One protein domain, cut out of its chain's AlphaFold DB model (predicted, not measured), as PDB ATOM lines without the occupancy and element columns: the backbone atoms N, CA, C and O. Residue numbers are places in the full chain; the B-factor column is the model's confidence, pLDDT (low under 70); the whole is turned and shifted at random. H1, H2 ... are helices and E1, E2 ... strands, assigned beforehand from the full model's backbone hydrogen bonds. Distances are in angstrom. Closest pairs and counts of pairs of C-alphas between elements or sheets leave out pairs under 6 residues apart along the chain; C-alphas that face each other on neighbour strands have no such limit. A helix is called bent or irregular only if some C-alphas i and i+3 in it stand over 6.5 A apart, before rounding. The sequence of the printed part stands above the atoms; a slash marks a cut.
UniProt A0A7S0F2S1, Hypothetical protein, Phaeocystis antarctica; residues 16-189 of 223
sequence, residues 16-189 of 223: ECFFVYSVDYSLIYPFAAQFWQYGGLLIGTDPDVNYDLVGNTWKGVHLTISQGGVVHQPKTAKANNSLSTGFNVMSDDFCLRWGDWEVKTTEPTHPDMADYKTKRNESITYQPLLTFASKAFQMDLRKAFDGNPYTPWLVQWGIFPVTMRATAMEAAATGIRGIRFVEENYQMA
ATOM      1  N   GLU A  16     297.052 199.504 318.023       77.25
ATOM      2  CA  GLU A  16     296.968 198.903 316.697       77.25
ATOM      3  C   GLU A  16     297.728 197.577 316.704       77.25
ATOM      4  O   GLU A  16     298.764 197.453 317.357       77.25
ATOM      5  N   CYS A  17     297.191 196.567 316.021       81.56
ATOM      6  CA  CYS A  17     297.758 195.224 316.015       81.56
ATOM      7  C   CYS A  17     298.443 194.911 314.687       81.56
ATOM      8  O   CYS A  17     297.950 195.252 313.609       81.56
ATOM      9  N   PHE A  18     299.568 194.215 314.788       86.25
ATOM     10  CA  PHE A  18     300.501 193.949 313.709       86.25
ATOM     11  C   PHE A  18     300.986 192.502 313.748       86.25
ATOM     12  O   PHE A  18     300.855 191.813 314.757       86.25
ATOM     13  N   PHE A  19     301.610 192.066 312.661       89.06
ATOM     14  CA  PHE A  19     302.387 190.833 312.596       89.06
ATOM     15  C   PHE A  19     303.668 191.072 311.798       89.06
ATOM     16  O   PHE A  19     303.742 191.979 310.971       89.06
ATOM     17  N   VAL A  20     304.681 190.242 312.015       89.69
ATOM     18  CA  VAL A  20     305.887 190.221 311.186       89.69
ATOM     19  C   VAL A  20     305.744 189.151 310.127       89.69
ATOM     20  O   VAL A  20     305.402 188.013 310.437       89.69
ATOM     21  N   TYR A  21     306.062 189.504 308.888       87.25
ATOM     22  CA  TYR A  21     306.300 188.559 307.809       87.25
ATOM     23  C   TYR A  21     307.783 188.596 307.462       87.25
ATOM     24  O   TYR A  21     308.317 189.646 307.118       87.25
ATOM     25  N   SER A  22     308.455 187.459 307.557       85.62
ATOM     26  CA  SER A  22     309.888 187.313 307.291       85.62
ATOM     27  C   SER A  22     310.120 186.225 306.257       85.62
ATOM     28  O   SER A  22     309.345 185.276 306.189       85.62
ATOM     29  N   VAL A  23     311.156 186.369 305.435       81.88
ATOM     30  CA  VAL A  23     311.436 185.484 304.298       81.88
ATOM     31  C   VAL A  23     312.903 185.076 304.307       81.88
ATOM     32  O   VAL A  23     313.779 185.884 304.619       81.88
ATOM     33  N   ASP A  24     313.163 183.825 303.943       81.75
ATOM     34  CA  ASP A  24     314.498 183.318 303.644       81.75
ATOM     35  C   ASP A  24     314.583 182.959 302.158       81.75
ATOM     36  O   ASP A  24     314.196 181.870 301.721       81.75
ATOM     37  N   TYR A  25     315.061 183.914 301.361       76.06
ATOM     38  CA  TYR A  25     315.133 183.781 299.907       76.06
ATOM     39  C   TYR A  25     316.069 182.648 299.468       76.06
ATOM     40  O   TYR A  25     315.841 182.033 298.427       76.06
ATOM     41  N   SER A  26     317.061 182.291 300.283       77.88
ATOM     42  CA  SER A  26     318.021 181.235 299.956       77.88
ATOM     43  C   SER A  26     317.380 179.852 299.798       77.88
ATOM     44  O   SER A  26     317.899 179.003 299.072       77.88
ATOM     45  N   LEU A  27     316.201 179.625 300.390       82.00
ATOM     46  CA  LEU A  27     315.457 178.369 300.247       82.00
ATOM     47  C   LEU A  27     314.959 178.114 298.818       82.00
ATOM     48  O   LEU A  27     314.557 176.997 298.489       82.00
ATOM     49  N   ILE A  28     315.045 179.103 297.929       77.25
ATOM     50  CA  ILE A  28     314.781 178.920 296.502       77.25
ATOM     51  C   ILE A  28     315.700 177.861 295.866       77.25
ATOM     52  O   ILE A  28     315.271 177.146 294.960       77.25
ATOM     53  N   TYR A  29     316.940 177.731 296.356       75.31
ATOM     54  CA  TYR A  29     317.940 176.795 295.839       75.31
ATOM     55  C   TYR A  29     317.527 175.330 296.035       75.31
ATOM     56  O   TYR A  29     317.411 174.611 295.037       75.31
ATOM     57  N   PRO A  30     317.251 174.862 297.270       75.62
ATOM     58  CA  PRO A  30     316.790 173.498 297.484       75.62
ATOM     59  C   PRO A  30     315.403 173.272 296.873       75.62
ATOM     60  O   PRO A  30     315.115 172.157 296.447       75.62
ATOM     61  N   PHE A  31     314.553 174.303 296.762       76.44
ATOM     62  CA  PHE A  31     313.247 174.158 296.116       76.44
ATOM     63  C   PHE A  31     313.388 173.879 294.623       76.44
ATOM     64  O   PHE A  31     312.839 172.899 294.128       76.44
ATOM     65  N   ALA A  32     314.171 174.688 293.905       70.75
ATOM     66  CA  ALA A  32     314.433 174.464 292.486       70.75
ATOM     67  C   ALA A  32     315.054 173.077 292.234       70.75
ATOM     68  O   ALA A  32     314.723 172.429 291.242       70.75
ATOM     69  N   ALA A  33     315.896 172.594 293.155       69.94
ATOM     70  CA  ALA A  33     316.468 171.253 293.085       69.94
ATOM     71  C   ALA A  33     315.428 170.129 293.288       69.94
ATOM     72  O   ALA A  33     315.498 169.108 292.607       69.94
ATOM     73  N   GLN A  34     314.435 170.308 294.170       67.38
ATOM     74  CA  GLN A  34     313.393 169.300 294.437       67.38
ATOM     75  C   GLN A  34     312.429 169.068 293.263       67.38
ATOM     76  O   GLN A  34     311.923 167.958 293.099       67.38
ATOM     77  N   PHE A  35     312.167 170.083 292.436       61.09
ATOM     78  CA  PHE A  35     311.208 169.987 291.325       61.09
ATOM     79  C   PHE A  35     311.826 169.495 290.004       61.09
ATOM     80  O   PHE A  35     311.132 169.398 288.988       61.09
ATOM     81  N   TRP A  36     313.111 169.130 289.994       60.12
ATOM     82  CA  TRP A  36     313.789 168.633 288.797       60.12
ATOM     83  C   TRP A  36     313.720 167.101 288.674       60.12
ATOM     84  O   TRP A  36     314.695 166.385 288.887       60.12
ATOM     85  N   GLN A  37     312.559 166.583 288.267       49.69
ATOM     86  CA  GLN A  37     312.344 165.155 287.965       49.69
ATOM     87  C   GLN A  37     312.977 164.670 286.633       49.69
ATOM     88  O   GLN A  37     312.739 163.535 286.229       49.69
ATOM     89  N   TYR A  38     313.795 165.475 285.934       47.22
ATOM     90  CA  TYR A  38     314.253 165.184 284.557       47.22
ATOM     91  C   TYR A  38     315.770 165.309 284.341       47.22
ATOM     92  O   TYR A  38     316.224 165.999 283.430       47.22
ATOM     93  N   GLY A  39     316.564 164.601 285.145       44.84
ATOM     94  CA  GLY A  39     317.989 164.396 284.857       44.84
ATOM     95  C   GLY A  39     318.915 165.282 285.683       44.84
ATOM     96  O   GLY A  39     319.409 166.292 285.198       44.84
ATOM     97  N   GLY A  40     319.105 164.857 286.934       47.41
ATOM     98  CA  GLY A  40     320.354 164.911 287.695       47.41
ATOM     99  C   GLY A  40     321.054 166.257 287.854       47.41
ATOM    100  O   GLY A  40     321.899 166.603 287.042       47.41
ATOM    101  N   LEU A  41     320.831 166.916 288.992       51.34
ATOM    102  CA  LEU A  41     321.857 167.723 289.654       51.34
ATOM    103  C   LEU A  41     321.670 167.619 291.170       51.34
ATOM    104  O   LEU A  41     320.549 167.641 291.679       51.34
ATOM    105  N   LEU A  42     322.786 167.431 291.866       55.56
ATOM    106  CA  LEU A  42     322.873 167.370 293.320       55.56
ATOM    107  C   LEU A  42     322.811 168.802 293.868       55.56
ATOM    108  O   LEU A  42     323.487 169.693 293.365       55.56
ATOM    109  N   ILE A  43     322.026 169.034 294.920       58.44
ATOM    110  CA  ILE A  43     322.222 170.217 295.772       58.44
ATOM    111  C   ILE A  43     323.692 170.204 296.218       58.44
ATOM    112  O   ILE A  43     324.183 169.149 296.615       58.44
ATOM    113  N   GLY A  44     324.393 171.337 296.145       58.91
ATOM    114  CA  GLY A  44     325.802 171.408 296.548       58.91
ATOM    115  C   GLY A  44     326.818 171.471 295.407       58.91
ATOM    116  O   GLY A  44     328.010 171.414 295.684       58.91
ATOM    117  N   THR A  45     326.391 171.531 294.141       60.81
ATOM    118  CA  THR A  45     327.321 171.428 292.996       60.81
ATOM    119  C   THR A  45     327.557 172.717 292.226       60.81
ATOM    120  O   THR A  45     328.416 172.718 291.351       60.81
ATOM    121  N   ASP A  46     326.788 173.778 292.476       64.12
ATOM    122  CA  ASP A  46     327.099 175.084 291.892       64.12
ATOM    123  C   ASP A  46     328.289 175.700 292.653       64.12
ATOM    124  O   ASP A  46     328.137 175.999 293.840       64.12
ATOM    125  N   PRO A  47     329.469 175.856 292.017       65.06
ATOM    126  CA  PRO A  47     330.644 176.421 292.676       65.06
ATOM    127  C   PRO A  47     330.466 177.897 293.058       65.06
ATOM    128  O   PRO A  47     331.215 178.385 293.903       65.06
ATOM    129  N   ASP A  48     329.484 178.586 292.467       64.56
ATOM    130  CA  ASP A  48     329.175 179.985 292.765       64.56
ATOM    131  C   ASP A  48     328.165 180.120 293.921       64.56
ATOM    132  O   ASP A  48     327.921 181.223 294.409       64.56
ATOM    133  N   VAL A  49     327.580 179.011 294.393       67.25
ATOM    134  CA  VAL A  49     326.624 179.002 295.505       67.25
ATOM    135  C   VAL A  49     327.298 178.467 296.755       67.25
ATOM    136  O   VAL A  49     327.665 177.297 296.852       67.25
ATOM    137  N   ASN A  50     327.371 179.305 297.782       73.56
ATOM    138  CA  ASN A  50     327.741 178.839 299.106       73.56
ATOM    139  C   ASN A  50     326.529 178.164 299.776       73.56
ATOM    140  O   ASN A  50     325.656 178.820 300.344       73.56
ATOM    141  N   TYR A  51     326.461 176.836 299.692       76.50
ATOM    142  CA  TYR A  51     325.344 176.067 300.243       76.50
ATOM    143  C   TYR A  51     325.285 176.058 301.776       76.50
ATOM    144  O   TYR A  51     324.217 175.774 302.316       76.50
ATOM    145  N   ASP A  52     326.353 176.443 302.480       77.88
ATOM    146  CA  ASP A  52     326.320 176.583 303.943       77.88
ATOM    147  C   ASP A  52     325.430 177.765 304.380       77.88
ATOM    148  O   ASP A  52     324.839 177.740 305.466       77.88
ATOM    149  N   LEU A  53     325.252 178.763 303.500       74.94
ATOM    150  CA  LEU A  53     324.333 179.889 303.698       74.94
ATOM    151  C   LEU A  53     322.860 179.534 303.460       74.94
ATOM    152  O   LEU A  53     321.973 180.254 303.932       74.94
ATOM    153  N   VAL A  54     322.568 178.457 302.729       80.88
ATOM    154  CA  VAL A  54     321.193 178.088 302.363       80.88
ATOM    155  C   VAL A  54     320.399 177.705 303.611       80.88
ATOM    156  O   VAL A  54     320.781 176.819 304.368       80.88
ATOM    157  N   GLY A  55     319.276 178.391 303.831       82.00
ATOM    158  CA  GLY A  55     318.456 178.272 305.038       82.00
ATOM    159  C   GLY A  55     319.075 178.924 306.279       82.00
ATOM    160  O   GLY A  55     318.509 178.825 307.366       82.00
ATOM    161  N   ASN A  56     320.240 179.567 306.157       81.56
ATOM    162  CA  ASN A  56     321.030 180.104 307.268       81.56
ATOM    163  C   ASN A  56     321.201 181.628 307.238       81.56
ATOM    164  O   ASN A  56     321.925 182.180 308.068       81.56
ATOM    165  N   THR A  57     320.494 182.329 306.350       77.12
ATOM    166  CA  THR A  57     320.571 183.798 306.204       77.12
ATOM    167  C   THR A  57     320.168 184.540 307.484       77.12
ATOM    168  O   THR A  57     320.753 185.564 307.830       77.12
ATOM    169  N   TRP A  58     319.232 183.975 308.251       79.75
ATOM    170  CA  TRP A  58     318.733 184.519 309.520       79.75
ATOM    171  C   TRP A  58     319.593 184.172 310.747       79.75
ATOM    172  O   TRP A  58     319.200 184.427 311.889       79.75
ATOM    173  N   LYS A  59     320.775 183.570 310.563       80.00
ATOM    174  CA  LYS A  59     321.631 183.155 311.683       80.00
ATOM    175  C   LYS A  59     322.099 184.346 312.522       80.00
ATOM    176  O   LYS A  59     322.871 185.186 312.066       80.00
ATOM    177  N   GLY A  60     321.675 184.378 313.786       72.69
ATOM    178  CA  GLY A  60     321.984 185.450 314.743       72.69
ATOM    179  C   GLY A  60     321.199 186.745 314.520       72.69
ATOM    180  O   GLY A  60     321.511 187.756 315.147       72.69
ATOM    181  N   VAL A  61     320.187 186.718 313.648       75.56
ATOM    182  CA  VAL A  61     319.280 187.841 313.412       75.56
ATOM    183  C   VAL A  61     318.130 187.788 314.413       75.56
ATOM    184  O   VAL A  61     317.423 186.786 314.521       75.56
ATOM    185  N   HIS A  62     317.921 188.893 315.116       78.69
ATOM    186  CA  HIS A  62     316.856 189.082 316.088       78.69
ATOM    187  C   HIS A  62     316.163 190.410 315.823       78.69
ATOM    188  O   HIS A  62     316.814 191.454 315.834       78.69
ATOM    189  N   LEU A  63     314.846 190.364 315.624       77.81
ATOM    190  CA  LEU A  63     313.998 191.545 315.521       77.81
ATOM    191  C   LEU A  63     313.442 191.897 316.905       77.81
ATOM    192  O   LEU A  63     312.870 191.048 317.590       77.81
ATOM    193  N   THR A  64     313.614 193.150 317.308       78.38
ATOM    194  CA  THR A  64     313.138 193.692 318.584       78.38
ATOM    195  C   THR A  64     312.346 194.967 318.331       78.38
ATOM    196  O   THR A  64     312.803 195.828 317.585       78.38
ATOM    197  N   ILE A  65     311.178 195.085 318.963       81.31
ATOM    198  CA  ILE A  65     310.303 196.261 318.912       81.31
ATOM    199  C   ILE A  65     310.110 196.750 320.349       81.31
ATOM    200  O   ILE A  65     309.628 195.983 321.182       81.31
ATOM    201  N   SER A  66     310.500 197.980 320.680       80.06
ATOM    202  CA  SER A  66     310.506 198.448 322.073       80.06
ATOM    203  C   SER A  66     310.080 199.899 322.276       80.06
ATOM    204  O   SER A  66     310.401 200.764 321.466       80.06
ATOM    205  N   GLN A  67     309.408 200.162 323.400       74.94
ATOM    206  CA  GLN A  67     308.980 201.490 323.849       74.94
ATOM    207  C   GLN A  67     308.896 201.511 325.379       74.94
ATOM    208  O   GLN A  67     308.240 200.661 325.976       74.94
ATOM    209  N   GLY A  68     309.536 202.488 326.032       71.06
ATOM    210  CA  GLY A  68     309.330 202.754 327.466       71.06
ATOM    211  C   GLY A  68     309.540 201.551 328.403       71.06
ATOM    212  O   GLY A  68     308.864 201.454 329.422       71.06
ATOM    213  N   GLY A  69     310.433 200.618 328.053       78.38
ATOM    214  CA  GLY A  69     310.688 199.382 328.809       78.38
ATOM    215  C   GLY A  69     309.841 198.171 328.394       78.38
ATOM    216  O   GLY A  69     310.141 197.056 328.819       78.38
ATOM    217  N   VAL A  70     308.834 198.349 327.533       80.62
ATOM    218  CA  VAL A  70     308.114 197.250 326.872       80.62
ATOM    219  C   VAL A  70     308.929 196.771 325.678       80.62
ATOM    220  O   VAL A  70     309.441 197.584 324.908       80.62
ATOM    221  N   VAL A  71     309.044 195.451 325.522       85.06
ATOM    222  CA  VAL A  71     309.810 194.815 324.447       85.06
ATOM    223  C   VAL A  71     308.996 193.675 323.838       85.06
ATOM    224  O   VAL A  71     308.579 192.758 324.543       85.06
ATOM    225  N   HIS A  72     308.824 193.709 322.521       82.19
ATOM    226  CA  HIS A  72     308.288 192.619 321.715       82.19
ATOM    227  C   HIS A  72     309.404 191.996 320.875       82.19
ATOM    228  O   HIS A  72     310.209 192.693 320.256       82.19
ATOM    229  N   GLN A  73     309.417 190.667 320.831       88.88
ATOM    230  CA  GLN A  73     310.320 189.871 319.999       88.88
ATOM    231  C   GLN A  73     309.481 188.952 319.109       88.88
ATOM    232  O   GLN A  73     309.316 187.767 319.415       88.88
ATOM    233  N   PRO A  74     308.858 189.507 318.055       85.75
ATOM    234  CA  PRO A  74     308.018 188.727 317.162       85.75
ATOM    235  C   PRO A  74     308.825 187.609 316.502       85.75
ATOM    236  O   PRO A  74     310.005 187.753 316.181       85.75
ATOM    237  N   LYS A  75     308.168 186.470 316.286       87.62
ATOM    238  CA  LYS A  75     308.784 185.320 315.627       87.62
ATOM    239  C   LYS A  75     309.159 185.672 314.183       87.62
ATOM    240  O   LYS A  75     308.303 186.053 313.392       87.62
ATOM    241  N   THR A  76     310.416 185.437 313.838       82.88
ATOM    242  CA  THR A  76     310.946 185.554 312.477       82.88
ATOM    243  C   THR A  76     311.435 184.202 311.959       82.88
ATOM    244  O   THR A  76     311.463 183.202 312.690       82.88
ATOM    245  N   ALA A  77     311.838 184.172 310.692       79.25
ATOM    246  CA  ALA A  77     312.666 183.119 310.125       79.25
ATOM    247  C   ALA A  77     313.943 182.918 310.965       79.25
ATOM    248  O   ALA A  77     314.413 183.837 311.644       79.25
ATOM    249  N   LYS A  78     314.457 181.682 310.985       81.12
ATOM    250  CA  LYS A  78     315.555 181.247 311.867       81.12
ATOM    251  C   LYS A  78     316.737 180.707 311.063       81.12
ATOM    252  O   LYS A  78     316.641 180.514 309.862       81.12
ATOM    253  N   ALA A  79     317.859 180.445 311.730       77.12
ATOM    254  CA  ALA A  79     318.907 179.612 311.142       77.12
ATOM    255  C   ALA A  79     318.387 178.188 310.879       77.12
ATOM    256  O   ALA A  79     317.565 177.679 311.648       77.12
ATOM    257  N   ASN A  80     318.925 177.540 309.849       78.44
ATOM    258  CA  ASN A  80     318.539 176.225 309.346       78.44
ATOM    259  C   ASN A  80     317.046 176.111 308.999       78.44
ATOM    260  O   ASN A  80     316.408 175.096 309.302       78.44
ATOM    261  N   ASN A  81     316.465 177.143 308.378       78.44
ATOM    262  CA  ASN A  81     315.128 177.003 307.813       78.44
ATOM    263  C   ASN A  81     315.115 175.871 306.779       78.44
ATOM    264  O   ASN A  81     316.107 175.583 306.111       78.44
ATOM    265  N   SER A  82     313.960 175.231 306.639       77.50
ATOM    266  CA  SER A  82     313.764 174.126 305.704       77.50
ATOM    267  C   SER A  82     312.553 174.391 304.822       77.50
ATOM    268  O   SER A  82     311.641 175.126 305.193       77.50
ATOM    269  N   LEU A  83     312.478 173.721 303.675       74.06
ATOM    270  CA  LEU A  83     311.300 173.823 302.809       74.06
ATOM    271  C   LEU A  83     310.022 173.299 303.468       74.06
ATOM    272  O   LEU A  83     308.940 173.788 303.156       74.06
ATOM    273  N   SER A  84     310.131 172.371 304.425       73.50
ATOM    274  CA  SER A  84     308.979 171.907 305.209       73.50
ATOM    275  C   SER A  84     308.350 173.002 306.069       73.50
ATOM    276  O   SER A  84     307.173 172.903 306.402       73.50
ATOM    277  N   THR A  85     309.105 174.048 306.416       66.25
ATOM    278  CA  THR A  85     308.589 175.216 307.145       66.25
ATOM    279  C   THR A  85     308.125 176.346 306.221       66.25
ATOM    280  O   THR A  85     307.618 177.348 306.718       66.25
ATOM    281  N   GLY A  86     308.252 176.178 304.900       76.62
ATOM    282  CA  GLY A  86     307.982 177.213 303.900       76.62
ATOM    283  C   GLY A  86     309.154 178.178 303.698       76.62
ATOM    284  O   GLY A  86     310.187 178.081 304.355       76.62
ATOM    285  N   PHE A  87     308.991 179.115 302.760       80.44
ATOM    286  CA  PHE A  87     309.984 180.166 302.475       80.44
ATOM    287  C   PHE A  87     309.882 181.359 303.419       80.44
ATOM    288  O   PHE A  87     310.757 182.223 303.451       80.44
ATOM    289  N   ASN A  88     308.769 181.441 304.135       85.56
ATOM    290  CA  ASN A  88     308.372 182.592 304.904       85.56
ATOM    291  C   ASN A  88     307.892 182.162 306.289       85.56
ATOM    292  O   ASN A  88     307.331 181.084 306.476       85.56
ATOM    293  N   VAL A  89     308.086 183.044 307.260       87.88
ATOM    294  CA  VAL A  89     307.636 182.874 308.634       87.88
ATOM    295  C   VAL A  89     306.839 184.102 309.029       87.88
ATOM    296  O   VAL A  89     307.317 185.234 308.924       87.88
ATOM    297  N   MET A  90     305.622 183.850 309.498       90.06
ATOM    298  CA  MET A  90     304.761 184.850 310.111       90.06
ATOM    299  C   MET A  90     304.832 184.754 311.633       90.06
ATOM    300  O   MET A  90     304.796 183.647 312.185       90.06
ATOM    301  N   SER A  91     304.902 185.900 312.307       91.69
ATOM    302  CA  SER A  91     304.728 185.963 313.756       91.69
ATOM    303  C   SER A  91     303.261 185.836 314.151       91.69
ATOM    304  O   SER A  91     302.360 186.048 313.338       91.69
ATOM    305  N   ASP A  92     303.024 185.547 315.427       91.50
ATOM    306  CA  ASP A  92     301.736 185.844 316.047       91.50
ATOM    307  C   ASP A  92     301.473 187.353 316.031       91.50
ATOM    308  O   ASP A  92     302.398 188.159 315.848       91.50
ATOM    309  N   ASP A  93     300.206 187.715 316.198       89.69
ATOM    310  CA  ASP A  93     299.804 189.113 316.250       89.69
ATOM    311  C   ASP A  93     300.270 189.744 317.563       89.69
ATOM    312  O   ASP A  93     300.244 189.120 318.626       89.69
ATOM    313  N   PHE A  94     300.686 191.001 317.496       86.50
ATOM    314  CA  PHE A  94     301.039 191.809 318.656       86.50
ATOM    315  C   PHE A  94     300.449 193.202 318.498       86.50
ATOM    316  O   PHE A  94     300.410 193.744 317.398       86.50
ATOM    317  N   CYS A  95     299.986 193.787 319.598       83.44
ATOM    318  CA  CYS A  95     299.387 195.112 319.590       83.44
ATOM    319  C   CYS A  95     300.335 196.117 320.228       83.44
ATOM    320  O   CYS A  95     300.915 195.860 321.283       83.44
ATOM    321  N   LEU A  96     300.504 197.248 319.552       79.38
ATOM    322  CA  LEU A  96     301.333 198.356 319.983       79.38
ATOM    323  C   LEU A  96     300.428 199.538 320.303       79.38
ATOM    324  O   LEU A  96     299.522 199.874 319.538       79.38
ATOM    325  N   ARG A  97     300.692 200.191 321.432       77.00
ATOM    326  CA  ARG A  97     300.064 201.473 321.752       77.00
ATOM    327  C   ARG A  97     300.592 202.563 320.841       77.00
ATOM    328  O   ARG A  97     301.735 202.504 320.391       77.00
ATOM    329  N   TRP A  98     299.778 203.585 320.622       74.38
ATOM    330  CA  TRP A  98     300.222 204.790 319.936       74.38
ATOM    331  C   TRP A  98     301.380 205.446 320.690       74.38
ATOM    332  O   TRP A  98     301.333 205.607 321.910       74.38
ATOM    333  N   GLY A  99     302.399 205.858 319.946       66.81
ATOM    334  CA  GLY A  99     303.587 206.527 320.469       66.81
ATOM    335  C   GLY A  99     304.846 205.943 319.856       66.81
ATOM    336  O   GLY A  99     304.783 204.918 319.198       66.81
ATOM    337  N   ASP A 100     305.997 206.560 320.076       68.25
ATOM    338  CA  ASP A 100     307.201 206.203 319.327       68.25
ATOM    339  C   ASP A 100     307.759 204.841 319.761       68.25
ATOM    340  O   ASP A 100     307.998 204.593 320.947       68.25
ATOM    341  N   TRP A 101     307.966 203.959 318.787       73.25
ATOM    342  CA  TRP A 101     308.540 202.633 318.980       73.25
ATOM    343  C   TRP A 101     309.861 202.532 318.237       73.25
ATOM    344  O   TRP A 101     309.991 202.946 317.082       73.25
ATOM    345  N   GLU A 102     310.836 201.928 318.897       70.38
ATOM    346  CA  GLU A 102     312.109 201.583 318.293       70.38
ATOM    347  C   GLU A 102     312.040 200.166 317.729       70.38
ATOM    348  O   GLU A 102     311.640 199.237 318.429       70.38
ATOM    349  N   VAL A 103     312.458 199.997 316.476       72.62
ATOM    350  CA  VAL A 103     312.619 198.686 315.846       72.62
ATOM    351  C   VAL A 103     314.083 198.482 315.540       72.62
ATOM    352  O   VAL A 103     314.728 199.332 314.932       72.62
ATOM    353  N   LYS A 104     314.613 197.353 315.995       70.31
ATOM    354  CA  LYS A 104     316.012 196.977 315.833       70.31
ATOM    355  C   LYS A 104     316.104 195.566 315.304       70.31
ATOM    356  O   LYS A 104     315.426 194.667 315.798       70.31
ATOM    357  N   THR A 105     317.008 195.376 314.356       68.50
ATOM    358  CA  THR A 105     317.424 194.054 313.900       68.50
ATOM    359  C   THR A 105     318.913 193.895 314.165       68.50
ATOM    360  O   THR A 105     319.689 194.792 313.836       68.50
ATOM    361  N   THR A 106     319.329 192.788 314.778       70.19
ATOM    362  CA  THR A 106     320.763 192.478 314.890       70.19
ATOM    363  C   THR A 106     321.340 192.117 313.525       70.19
ATOM    364  O   THR A 106     320.640 191.612 312.647       70.19
ATOM    365  N   GLU A 107     322.635 192.360 313.336       67.50
ATOM    366  CA  GLU A 107     323.291 191.940 312.103       67.50
ATOM    367  C   GLU A 107     323.364 190.405 312.008       67.50
ATOM    368  O   GLU A 107     323.552 189.729 313.026       67.50
ATOM    369  N   PRO A 108     323.252 189.835 310.796       69.50
ATOM    370  CA  PRO A 108     323.519 188.422 310.576       69.50
ATOM    371  C   PRO A 108     324.935 188.061 311.032       69.50
ATOM    372  O   PRO A 108     325.905 188.732 310.695       69.50
ATOM    373  N   THR A 109     325.054 186.962 311.770       70.38
ATOM    374  CA  THR A 109     326.330 186.473 312.329       70.38
ATOM    375  C   THR A 109     327.014 185.434 311.444       70.38
ATOM    376  O   THR A 109     328.054 184.888 311.810       70.38
ATOM    377  N   HIS A 110     326.428 185.111 310.288       68.56
ATOM    378  CA  HIS A 110     327.066 184.195 309.355       68.56
ATOM    379  C   HIS A 110     328.322 184.859 308.763       68.56
ATOM    380  O   HIS A 110     328.203 185.962 308.229       68.56
ATOM    381  N   PRO A 111     329.508 184.227 308.820       65.69
ATOM    382  CA  PRO A 111     330.762 184.850 308.383       65.69
ATOM    383  C   PRO A 111     330.705 185.348 306.931       65.69
ATOM    384  O   PRO A 111     331.131 186.462 306.643       65.69
ATOM    385  N   ASP A 112     330.064 184.588 306.045       64.00
ATOM    386  CA  ASP A 112     329.931 184.960 304.630       64.00
ATOM    387  C   ASP A 112     328.937 186.114 304.368       64.00
ATOM    388  O   ASP A 112     328.966 186.730 303.304       64.00
ATOM    389  N   MET A 113     328.096 186.487 305.345       64.25
ATOM    390  CA  MET A 113     327.198 187.650 305.225       64.25
ATOM    391  C   MET A 113     327.943 188.988 305.333       64.25
ATOM    392  O   MET A 113     327.465 189.999 304.812       64.25
ATOM    393  N   ALA A 114     329.117 189.011 305.975       57.41
ATOM    394  CA  ALA A 114     329.975 190.196 306.001       57.41
ATOM    395  C   ALA A 114     330.506 190.527 304.596       57.41
ATOM    396  O   ALA A 114     330.550 191.693 304.203       57.41
ATOM    397  N   ASP A 115     330.828 189.488 303.825       52.97
ATOM    398  CA  ASP A 115     331.321 189.579 302.451       52.97
ATOM    399  C   ASP A 115     330.186 189.860 301.445       52.97
ATOM    400  O   ASP A 115     330.375 190.498 300.410       52.97
ATOM    401  N   TYR A 116     328.954 189.472 301.787       52.28
ATOM    402  CA  TYR A 116     327.769 189.722 300.967       52.28
ATOM    403  C   TYR A 116     327.473 191.214 300.733       52.28
ATOM    404  O   TYR A 116     327.091 191.612 299.628       52.28
ATOM    405  N   LYS A 117     327.696 192.073 301.744       48.03
ATOM    406  CA  LYS A 117     327.547 193.536 301.596       48.03
ATOM    407  C   LYS A 117     328.518 194.105 300.545       48.03
ATOM    408  O   LYS A 117     328.180 195.091 299.891       48.03
ATOM    409  N   THR A 118     329.686 193.481 300.364       45.56
ATOM    410  CA  THR A 118     330.748 193.901 299.431       45.56
ATOM    411  C   THR A 118     330.712 193.187 298.078       45.56
ATOM    412  O   THR A 118     331.167 193.756 297.088       45.56
ATOM    413  N   LYS A 119     330.121 191.990 297.993       45.16
ATOM    414  CA  LYS A 119     330.039 191.162 296.774       45.16
ATOM    415  C   LYS A 119     328.707 191.269 296.025       45.16
ATOM    416  O   LYS A 119     328.312 190.342 295.324       45.16
ATOM    417  N   ARG A 120     328.011 192.409 296.130       44.16
ATOM    418  CA  ARG A 120     326.812 192.717 295.327       44.16
ATOM    419  C   ARG A 120     327.118 192.577 293.837       44.16
ATOM    420  O   ARG A 120     327.628 193.525 293.255       44.16
ATOM    421  N   ASN A 121     326.846 191.398 293.278       43.19
ATOM    422  CA  ASN A 121     326.563 191.088 291.872       43.19
ATOM    423  C   ASN A 121     326.547 189.565 291.630       43.19
ATOM    424  O   ASN A 121     326.960 189.104 290.568       43.19
ATOM    425  N   GLU A 122     326.029 188.763 292.565       46.78
ATOM    426  CA  GLU A 122     325.588 187.409 292.216       46.78
ATOM    427  C   GLU A 122     324.323 187.547 291.356       46.78
ATOM    428  O   GLU A 122     323.188 187.490 291.822       46.78
ATOM    429  N   SER A 123     324.521 187.834 290.068       50.12
ATOM    430  CA  SER A 123     323.494 187.575 289.066       50.12
ATOM    431  C   SER A 123     323.144 186.098 289.192       50.12
ATOM    432  O   SER A 123     324.065 185.290 289.256       50.12
ATOM    433  N   ILE A 124     321.860 185.723 289.239       53.56
ATOM    434  CA  ILE A 124     321.496 184.301 289.213       53.56
ATOM    435  C   ILE A 124     322.058 183.708 287.916       53.56
ATOM    436  O   ILE A 124     321.463 183.850 286.847       53.56
ATOM    437  N   THR A 125     323.200 183.042 288.021       55.94
ATOM    438  CA  THR A 125     323.779 182.159 287.006       55.94
ATOM    439  C   THR A 125     323.350 180.718 287.248       55.94
ATOM    440  O   THR A 125     323.531 179.882 286.364       55.94
ATOM    441  N   TYR A 126     322.706 180.440 288.393       61.25
ATOM    442  CA  TYR A 126     322.203 179.120 288.750       61.25
ATOM    443  C   TYR A 126     321.109 178.672 287.777       61.25
ATOM    444  O   TYR A 126     319.907 178.926 287.933       61.25
ATOM    445  N   GLN A 127     321.558 177.986 286.732       64.12
ATOM    446  CA  GLN A 127     320.749 177.554 285.604       64.12
ATOM    447  C   GLN A 127     319.521 176.720 286.013       64.12
ATOM    448  O   GLN A 127     318.474 176.899 285.382       64.12
ATOM    449  N   PRO A 128     319.559 175.861 287.054       62.72
ATOM    450  CA  PRO A 128     318.367 175.167 287.535       62.72
ATOM    451  C   PRO A 128     317.264 176.113 288.011       62.72
ATOM    452  O   PRO A 128     316.108 175.911 287.647       62.72
ATOM    453  N   LEU A 129     317.596 177.182 288.739       65.50
ATOM    454  CA  LEU A 129     316.613 178.181 289.163       65.50
ATOM    455  C   LEU A 129     316.036 178.949 287.968       65.50
ATOM    456  O   LEU A 129     314.818 179.103 287.860       65.50
ATOM    457  N   LEU A 130     316.898 179.363 287.034       67.69
ATOM    458  CA  LEU A 130     316.471 180.026 285.797       67.69
ATOM    459  C   LEU A 130     315.536 179.138 284.970       67.69
ATOM    460  O   LEU A 130     314.514 179.593 284.456       67.69
ATOM    461  N   THR A 131     315.868 177.854 284.865       67.50
ATOM    462  CA  THR A 131     315.097 176.885 284.084       67.50
ATOM    463  C   THR A 131     313.784 176.536 284.775       67.50
ATOM    464  O   THR A 131     312.752 176.456 284.108       67.50
ATOM    465  N   PHE A 132     313.796 176.364 286.099       67.25
ATOM    466  CA  PHE A 132     312.588 176.154 286.886       67.25
ATOM    467  C   PHE A 132     311.621 177.322 286.706       67.25
ATOM    468  O   PHE A 132     310.478 177.103 286.323       67.25
ATOM    469  N   ALA A 133     312.069 178.560 286.897       64.31
ATOM    470  CA  ALA A 133     311.186 179.711 286.774       64.31
ATOM    471  C   ALA A 133     310.687 179.946 285.341       64.31
ATOM    472  O   ALA A 133     309.509 180.258 285.144       64.31
ATOM    473  N   SER A 134     311.534 179.698 284.338       68.38
ATOM    474  CA  SER A 134     311.115 179.729 282.934       68.38
ATOM    475  C   SER A 134     310.026 178.697 282.641       68.38
ATOM    476  O   SER A 134     309.064 179.016 281.949       68.38
ATOM    477  N   LYS A 135     310.116 177.484 283.196       64.81
ATOM    478  CA  LYS A 135     309.128 176.420 282.951       64.81
ATOM    479  C   LYS A 135     307.869 176.550 283.811       64.81
ATOM    480  O   LYS A 135     306.765 176.432 283.293       64.81
ATOM    481  N   ALA A 136     308.026 176.781 285.111       60.66
ATOM    482  CA  ALA A 136     306.937 176.793 286.087       60.66
ATOM    483  C   ALA A 136     306.136 178.101 286.068       60.66
ATOM    484  O   ALA A 136     304.936 178.094 286.336       60.66
ATOM    485  N   PHE A 137     306.783 179.223 285.742       59.38
ATOM    486  CA  PHE A 137     306.153 180.545 285.765       59.38
ATOM    487  C   PHE A 137     306.139 181.241 284.411       59.38
ATOM    488  O   PHE A 137     305.682 182.379 284.346       59.38
ATOM    489  N   GLN A 138     306.630 180.587 283.348       63.34
ATOM    490  CA  GLN A 138     306.824 181.215 282.033       63.34
ATOM    491  C   GLN A 138     307.616 182.528 282.140       63.34
ATOM    492  O   GLN A 138     307.425 183.464 281.369       63.34
ATOM    493  N   MET A 139     308.505 182.596 283.136       55.38
ATOM    494  CA  MET A 139     309.202 183.806 283.545       55.38
ATOM    495  C   MET A 139     310.693 183.641 283.284       55.38
ATOM    496  O   MET A 139     311.334 182.754 283.844       55.38
ATOM    497  N   ASP A 140     311.275 184.515 282.468       62.44
ATOM    498  CA  ASP A 140     312.731 184.623 282.405       62.44
ATOM    499  C   ASP A 140     313.196 185.434 283.613       62.44
ATOM    500  O   ASP A 140     313.094 186.659 283.599       62.44
ATOM    501  N   LEU A 141     313.692 184.768 284.662       57.50
ATOM    502  CA  LEU A 141     314.186 185.462 285.856       57.50
ATOM    503  C   LEU A 141     315.256 186.498 285.508       57.50
ATOM    504  O   LEU A 141     315.272 187.560 286.112       57.50
ATOM    505  N   ARG A 142     316.075 186.270 284.474       56.91
ATOM    506  CA  ARG A 142     317.093 187.248 284.049       56.91
ATOM    507  C   ARG A 142     316.474 188.571 283.590       56.91
ATOM    508  O   ARG A 142     317.101 189.608 283.750       56.91
ATOM    509  N   LYS A 143     315.261 188.532 283.027       50.66
ATOM    510  CA  LYS A 143     314.496 189.713 282.586       50.66
ATOM    511  C   LYS A 143     313.541 190.228 283.661       50.66
ATOM    512  O   LYS A 143     313.346 191.425 283.787       50.66
ATOM    513  N   ALA A 144     312.956 189.334 284.460       48.84
ATOM    514  CA  ALA A 144     312.085 189.705 285.578       48.84
ATOM    515  C   ALA A 144     312.831 190.518 286.647       48.84
ATOM    516  O   ALA A 144     312.224 191.290 287.383       48.84
ATOM    517  N   PHE A 145     314.151 190.353 286.694       52.44
ATOM    518  CA  PHE A 145     315.067 191.107 287.528       52.44
ATOM    519  C   PHE A 145     315.701 192.310 286.807       52.44
ATOM    520  O   PHE A 145     316.766 192.715 287.237       52.44
ATOM    521  N   ASP A 146     315.088 192.876 285.750       45.75
ATOM    522  CA  ASP A 146     315.484 194.090 284.987       45.75
ATOM    523  C   ASP A 146     316.444 195.053 285.741       45.75
ATOM    524  O   ASP A 146     316.043 196.034 286.369       45.75
ATOM    525  N   GLY A 147     317.746 194.747 285.716       44.84
ATOM    526  CA  GLY A 147     318.809 195.523 286.373       44.84
ATOM    527  C   GLY A 147     318.949 195.406 287.904       44.84
ATOM    528  O   GLY A 147     319.896 195.970 288.447       44.84
ATOM    529  N   ASN A 148     318.081 194.677 288.607       44.59
ATOM    530  CA  ASN A 148     318.168 194.424 290.050       44.59
ATOM    531  C   ASN A 148     318.539 192.962 290.337       44.59
ATOM    532  O   ASN A 148     317.680 192.096 290.191       44.59
ATOM    533  N   PRO A 149     319.767 192.655 290.792       52.16
ATOM    534  CA  PRO A 149     320.154 191.280 291.078       52.16
ATOM    535  C   PRO A 149     319.227 190.674 292.137       52.16
ATOM    536  O   PRO A 149     318.938 191.289 293.166       52.16
ATOM    537  N   TYR A 150     318.761 189.452 291.886       56.84
ATOM    538  CA  TYR A 150     318.134 188.651 292.928       56.84
ATOM    539  C   TYR A 150     319.143 188.417 294.044       56.84
ATOM    540  O   TYR A 150     320.291 188.058 293.796       56.84
ATOM    541  N   THR A 151     318.710 188.643 295.276       64.31
ATOM    542  CA  THR A 151     319.581 188.669 296.445       64.31
ATOM    543  C   THR A 151     319.181 187.539 297.401       64.31
ATOM    544  O   THR A 151     318.499 187.788 298.391       64.31
ATOM    545  N   PRO A 152     319.563 186.272 297.116       64.06
ATOM    546  CA  PRO A 152     319.111 185.110 297.895       64.06
ATOM    547  C   PRO A 152     319.517 185.179 299.365       64.06
ATOM    548  O   PRO A 152     318.851 184.611 300.226       64.06
ATOM    549  N   TRP A 153     320.613 185.879 299.644       71.44
ATOM    550  CA  TRP A 153     321.176 186.021 300.979       71.44
ATOM    551  C   TRP A 153     320.630 187.251 301.718       71.44
ATOM    552  O   TRP A 153     321.029 187.519 302.847       71.44
ATOM    553  N   LEU A 154     319.701 188.007 301.119       69.81
ATOM    554  CA  LEU A 154     319.066 189.143 301.778       69.81
ATOM    555  C   LEU A 154     318.139 188.669 302.900       69.81
ATOM    556  O   LEU A 154     317.165 187.950 302.680       69.81
ATOM    557  N   VAL A 155     318.406 189.161 304.107       70.44
ATOM    558  CA  VAL A 155     317.461 189.090 305.219       70.44
ATOM    559  C   VAL A 155     316.343 190.083 304.946       70.44
ATOM    560  O   VAL A 155     316.570 191.293 304.942       70.44
ATOM    561  N   GLN A 156     315.140 189.569 304.711       75.50
ATOM    562  CA  GLN A 156     313.990 190.395 304.376       75.50
ATOM    563  C   GLN A 156     312.804 190.096 305.280       75.50
ATOM    564  O   GLN A 156     312.392 188.949 305.462       75.50
ATOM    565  N   TRP A 157     312.229 191.159 305.824       81.62
ATOM    566  CA  TRP A 157     311.043 191.114 306.658       81.62
ATOM    567  C   TRP A 157     310.264 192.424 306.544       81.62
ATOM    568  O   TRP A 157     310.781 193.417 306.037       81.62
ATOM    569  N   GLY A 158     309.022 192.410 307.012       78.50
ATOM    570  CA  GLY A 158     308.212 193.603 307.223       78.50
ATOM    571  C   GLY A 158     307.239 193.395 308.376       78.50
ATOM    572  O   GLY A 158     306.795 192.269 308.618       78.50
ATOM    573  N   ILE A 159     306.929 194.469 309.100       82.38
ATOM    574  CA  ILE A 159     305.840 194.494 310.080       82.38
ATOM    575  C   ILE A 159     304.589 195.020 309.367       82.38
ATOM    576  O   ILE A 159     304.625 196.095 308.782       82.38
ATOM    577  N   PHE A 160     303.490 194.280 309.399       82.31
ATOM    578  CA  PHE A 160     302.265 194.589 308.663       82.31
ATOM    579  C   PHE A 160     301.087 194.747 309.620       82.31
ATOM    580  O   PHE A 160     301.048 194.049 310.637       82.31
ATOM    581  N   PRO A 161     300.101 195.607 309.310       83.50
ATOM    582  CA  PRO A 161     298.878 195.680 310.096       83.50
ATOM    583  C   PRO A 161     298.118 194.352 310.009       83.50
ATOM    584  O   PRO A 161     298.080 193.713 308.956       83.50
ATOM    585  N   VAL A 162     297.465 193.945 311.101       85.69
ATOM    586  CA  VAL A 162     296.742 192.658 311.193       85.69
ATOM    587  C   VAL A 162     295.664 192.491 310.114       85.69
ATOM    588  O   VAL A 162     295.340 191.375 309.715       85.69
ATOM    589  N   THR A 163     295.152 193.594 309.562       82.69
ATOM    590  CA  THR A 163     294.208 193.592 308.434       82.69
ATOM    591  C   THR A 163     294.772 192.925 307.176       82.69
ATOM    592  O   THR A 163     294.001 192.399 306.377       82.69
ATOM    593  N   MET A 164     296.098 192.870 307.015       85.38
ATOM    594  CA  MET A 164     296.768 192.181 305.905       85.38
ATOM    595  C   MET A 164     297.050 190.703 306.174       85.38
ATOM    596  O   MET A 164     297.587 190.014 305.304       85.38
ATOM    597  N   ARG A 165     296.708 190.185 307.358       87.81
ATOM    598  CA  ARG A 165     297.070 188.822 307.754       87.81
ATOM    599  C   ARG A 165     296.495 187.769 306.815       87.81
ATOM    600  O   ARG A 165     297.209 186.847 306.442       87.81
ATOM    601  N   ALA A 166     295.238 187.916 306.398       88.62
ATOM    602  CA  ALA A 166     294.613 186.987 305.457       88.62
ATOM    603  C   ALA A 166     295.370 186.956 304.115       88.62
ATOM    604  O   ALA A 166     295.763 185.885 303.660       88.62
ATOM    605  N   THR A 167     295.681 188.126 303.549       87.62
ATOM    606  CA  THR A 167     296.473 188.252 302.315       87.62
ATOM    607  C   THR A 167     297.879 187.662 302.472       87.62
ATOM    608  O   THR A 167     298.371 186.988 301.570       87.62
ATOM    609  N   ALA A 168     298.524 187.864 303.623       87.81
ATOM    610  CA  ALA A 168     299.835 187.290 303.916       87.81
ATOM    611  C   ALA A 168     299.796 185.759 304.022       87.81
ATOM    612  O   ALA A 168     300.705 185.084 303.541       87.81
ATOM    613  N   MET A 169     298.735 185.198 304.612       90.06
ATOM    614  CA  MET A 169     298.526 183.748 304.677       90.06
ATOM    615  C   MET A 169     298.282 183.146 303.293       90.06
ATOM    616  O   MET A 169     298.828 182.088 302.983       90.06
ATOM    617  N   GLU A 170     297.501 183.819 302.448       89.12
ATOM    618  CA  GLU A 170     297.307 183.407 301.056       89.12
ATOM    619  C   GLU A 170     298.630 183.437 300.289       89.12
ATOM    620  O   GLU A 170     298.989 182.453 299.644       89.12
ATOM    621  N   ALA A 171     299.407 184.516 300.424       85.81
ATOM    622  CA  ALA A 171     300.725 184.616 299.811       85.81
ATOM    623  C   ALA A 171     301.653 183.488 300.289       85.81
ATOM    624  O   ALA A 171     302.233 182.788 299.458       85.81
ATOM    625  N   ALA A 172     301.723 183.230 301.598       84.94
ATOM    626  CA  ALA A 172     302.490 182.126 302.176       84.94
ATOM    627  C   ALA A 172     302.109 180.757 301.577       84.94
ATOM    628  O   ALA A 172     302.976 179.926 301.299       84.94
ATOM    629  N   ALA A 173     300.815 180.529 301.329       84.62
ATOM    630  CA  ALA A 173     300.313 179.283 300.752       84.62
ATOM    631  C   ALA A 173     300.694 179.093 299.271       84.62
ATOM    632  O   ALA A 173     300.695 177.965 298.778       84.62
ATOM    633  N   THR A 174     301.067 180.162 298.556       76.88
ATOM    634  CA  THR A 174     301.509 180.086 297.146       76.88
ATOM    635  C   THR A 174     302.968 179.634 296.976       76.88
ATOM    636  O   THR A 174     303.485 179.590 295.852       76.88
ATOM    637  N   GLY A 175     303.651 179.288 298.073       74.19
ATOM    638  CA  GLY A 175     305.027 178.799 298.065       74.19
ATOM    639  C   GLY A 175     306.007 179.891 297.646       74.19
ATOM    640  O   GLY A 175     306.060 180.957 298.249       74.19
ATOM    641  N   ILE A 176     306.776 179.645 296.584       69.62
ATOM    642  CA  ILE A 176     307.798 180.581 296.096       69.62
ATOM    643  C   ILE A 176     307.232 181.948 295.691       69.62
ATOM    644  O   ILE A 176     307.951 182.931 295.747       69.62
ATOM    645  N   ARG A 177     305.951 182.064 295.314       70.56
ATOM    646  CA  ARG A 177     305.348 183.382 295.034       70.56
ATOM    647  C   ARG A 177     305.169 184.209 296.313       70.56
ATOM    648  O   ARG A 177     305.320 185.426 296.269       70.56
ATOM    649  N   GLY A 178     304.973 183.549 297.455       72.25
ATOM    650  CA  GLY A 178     304.853 184.172 298.772       72.25
ATOM    651  C   GLY A 178     306.109 184.892 299.254       72.25
ATOM    652  O   GLY A 178     306.015 185.730 300.151       72.25
ATOM    653  N   ILE A 179     307.276 184.637 298.648       72.12
ATOM    654  CA  ILE A 179     308.512 185.363 298.980       72.12
ATOM    655  C   ILE A 179     308.404 186.843 298.615       72.12
ATOM    656  O   ILE A 179     308.937 187.689 299.320       72.12
ATOM    657  N   ARG A 180     307.646 187.170 297.559       74.38
ATOM    658  CA  ARG A 180     307.481 188.546 297.079       74.38
ATOM    659  C   ARG A 180     306.509 189.359 297.916       74.38
ATOM    660  O   ARG A 180     306.431 190.561 297.706       74.38
ATOM    661  N   PHE A 181     305.812 188.755 298.883       81.00
ATOM    662  CA  PHE A 181     304.810 189.453 299.686       81.00
ATOM    663  C   PHE A 181     305.366 190.743 300.299       81.00
ATOM    664  O   PHE A 181     304.743 191.794 300.172       81.00
ATOM    665  N   VAL A 182     306.571 190.695 300.880       73.81
ATOM    666  CA  VAL A 182     307.211 191.886 301.458       73.81
ATOM    667  C   VAL A 182     307.532 192.932 300.390       73.81
ATOM    668  O   VAL A 182     307.348 194.116 300.627       73.81
ATOM    669  N   GLU A 183     307.984 192.521 299.205       71.06
ATOM    670  CA  GLU A 183     308.309 193.436 298.102       71.06
ATOM    671  C   GLU A 183     307.084 194.025 297.410       71.06
ATOM    672  O   GLU A 183     307.160 195.135 296.904       71.06
ATOM    673  N   GLU A 184     305.981 193.290 297.340       71.62
ATOM    674  CA  GLU A 184     304.737 193.720 296.696       71.62
ATOM    675  C   GLU A 184     303.914 194.606 297.635       71.62
ATOM    676  O   GLU A 184     303.194 195.493 297.183       71.62
ATOM    677  N   ASN A 185     304.079 194.415 298.946       69.44
ATOM    678  CA  ASN A 185     303.342 195.123 299.988       69.44
ATOM    679  C   ASN A 185     304.237 196.050 300.823       69.44
ATOM    680  O   ASN A 185     303.826 196.508 301.883       69.44
ATOM    681  N   TYR A 186     305.450 196.364 300.356       65.00
ATOM    682  CA  TYR A 186     306.404 197.213 301.085       65.00
ATOM    683  C   TYR A 186     305.841 198.603 301.421       65.00
ATOM    684  O   TYR A 186     306.261 199.234 302.384       65.00
ATOM    685  N   GLN A 187     304.873 199.084 300.635       58.91
ATOM    686  CA  GLN A 187     304.168 200.344 300.885       58.91
ATOM    687  C   GLN A 187     303.160 200.274 302.038       58.91
ATOM    688  O   GLN A 187     302.501 201.265 302.325       58.91
ATOM    689  N   MET A 188     302.983 199.097 302.628       60.34
ATOM    690  CA  MET A 188     302.108 198.823 303.767       60.34
ATOM    691  C   MET A 188     302.878 198.144 304.909       60.34
ATOM    692  O   MET A 188     302.283 197.769 305.919       60.34
ATOM    693  N   ALA A 189     304.191 197.960 304.736       54.25
ATOM    694  CA  ALA A 189     305.085 197.362 305.708       54.25
ATOM    695  C   ALA A 189     305.817 198.461 306.484       54.25
ATOM    696  O   ALA A 189     306.327 199.416 305.900       54.25
TER     697      ALA A 189
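Overview. This is residues 16 to 189 of the 223 residues of the protein "Hypothetical protein" of Phaeocystis antarctica (UniProt A0A7S0F2S1). A strongly twisted sheet with E1 as its long strand has the helical hairpin of H5 and H6 packed on one face, while a small three-stranded sheet, E3, E2 and E6, lies off the side of it away from these helices. At the far end of E1 the chain runs straight into H1, which meets H3 crosswise, with the short H4 beside H3; H2 touches no helix, and two long stretches with no named element link the parts. The printed part has 174 residues, with six named helices and seven named strands in the order E1 H1 E2 E3 E4 E5 E6 H2 H3 H4 E7 H5 H6. The larger sheet is branched, E1 pairing antiparallel with E4, E5 and E7, and the smaller one runs E3 E2 E6, all antiparallel; the class is mixed, helices and strands. The whole is compact, with a radius of gyration of the C-alphas of 17.0 A, and elongated, spanning 56 by 34 by 31 A.

Along the chain. E1 is residues 16 to 24, 26.8 A long, from C-alpha 16 at (296.968, 198.903, 316.697) to C-alpha 24 at (314.498, 183.318, 303.644). Its neighbours are E4, residues 88 to 90, E5, residues 94 to 97, and E7, residues 155 to 161, which is 20.3 A long. H5 is residues 162 to 173, 17.3 A long, and H6 is residues 175 to 184, 15.0 A long, ending with C-alpha 184 at (304.737, 193.720, 296.696). Both are irregular: C-alphas 163 and 166 are 7.3 A apart in H5, and C-alphas 179 and 182 are 7.1 A apart in H6. The smaller sheet holds E2, residues 63 to 67, E3, residues 70 to 72, and E6, residues 102 to 105. H1 is residues 25 to 34, 15.6 A long, H2 residues 111 to 116, H3 residues 127 to 137, 14.9 A long, and H4 residues 141 to 144.

Arrangement. E4 and E5 lie on one side of E1, and E7 lies on the other side. The pairing is staggered: E5 is beside residues 16 to 18 of E1, and E4 is beside residues 20 to 23. N 22 and O 89 of E1 and E4 are 2.8 A apart, N 18 and O 94 of E1 and E5 2.8 A, and N 21 and O 158 of E1 and E7 2.9 A, each within hydrogen-bond range. H5 and H6 are on the same face of this sheet, each at a height over the sheet of 8.7 A. H5 lies over E1 and runs along the strands, at 8 degrees to E1 on the local plane. H6 only just lies over E1 and E7, with 3 C-alphas on each, and runs slantwise to the strands, at 55 degrees to E1 on the local plane. H5, with residues 168 to 172 alone, touches H6; the closest C-alphas, those of Ala 171 and Gly 178, are 4.3 A apart. This helical hairpin runs opposite ways at a steep tilt of 36 degrees, only just steep. H1 only grazes the branched sheet, with residues 25 to 27. H1 touches H3 about perpendicular, at 85 degrees, the C-alphas of Ala 32 and Leu 129 being closest at 5.4 A. H3 touches H4, closest at the C-alphas of Leu 130 and Leu 141, 5.9 A. H2 is not on either sheet. In the smaller sheet E2 and E3 form a hairpin, with N 65 and O 72 at 2.9 A, and E2 pairs with E6, with N 64 and O 104 at 2.8 A. E1 is apart from E2, E3 and E6. In H3 every O i to N i+4 pair is within hydrogen-bond range; the counts are 4 of 6 in H1, 1 of 2 in H2, 6 of 8 in H5 and 1 of 6 in H6, where 6 of 7 O i to N i+3 pairs are within range, and H4 is too short for an O i to N i+4 pair.

Size, cuts and confidence. The two C-alphas farthest apart, those of Gly 39 and Gly 68, are 58.0 A apart. The printed part has no cut. The links from H1 to E2, 28 residues, and from E3 to E4, 15 residues, are long. The mean pLDDT of the printed part is 71.0, and 73 residues are under 70, among them residues 33 to 49, 110 to 152 and 185 to 189.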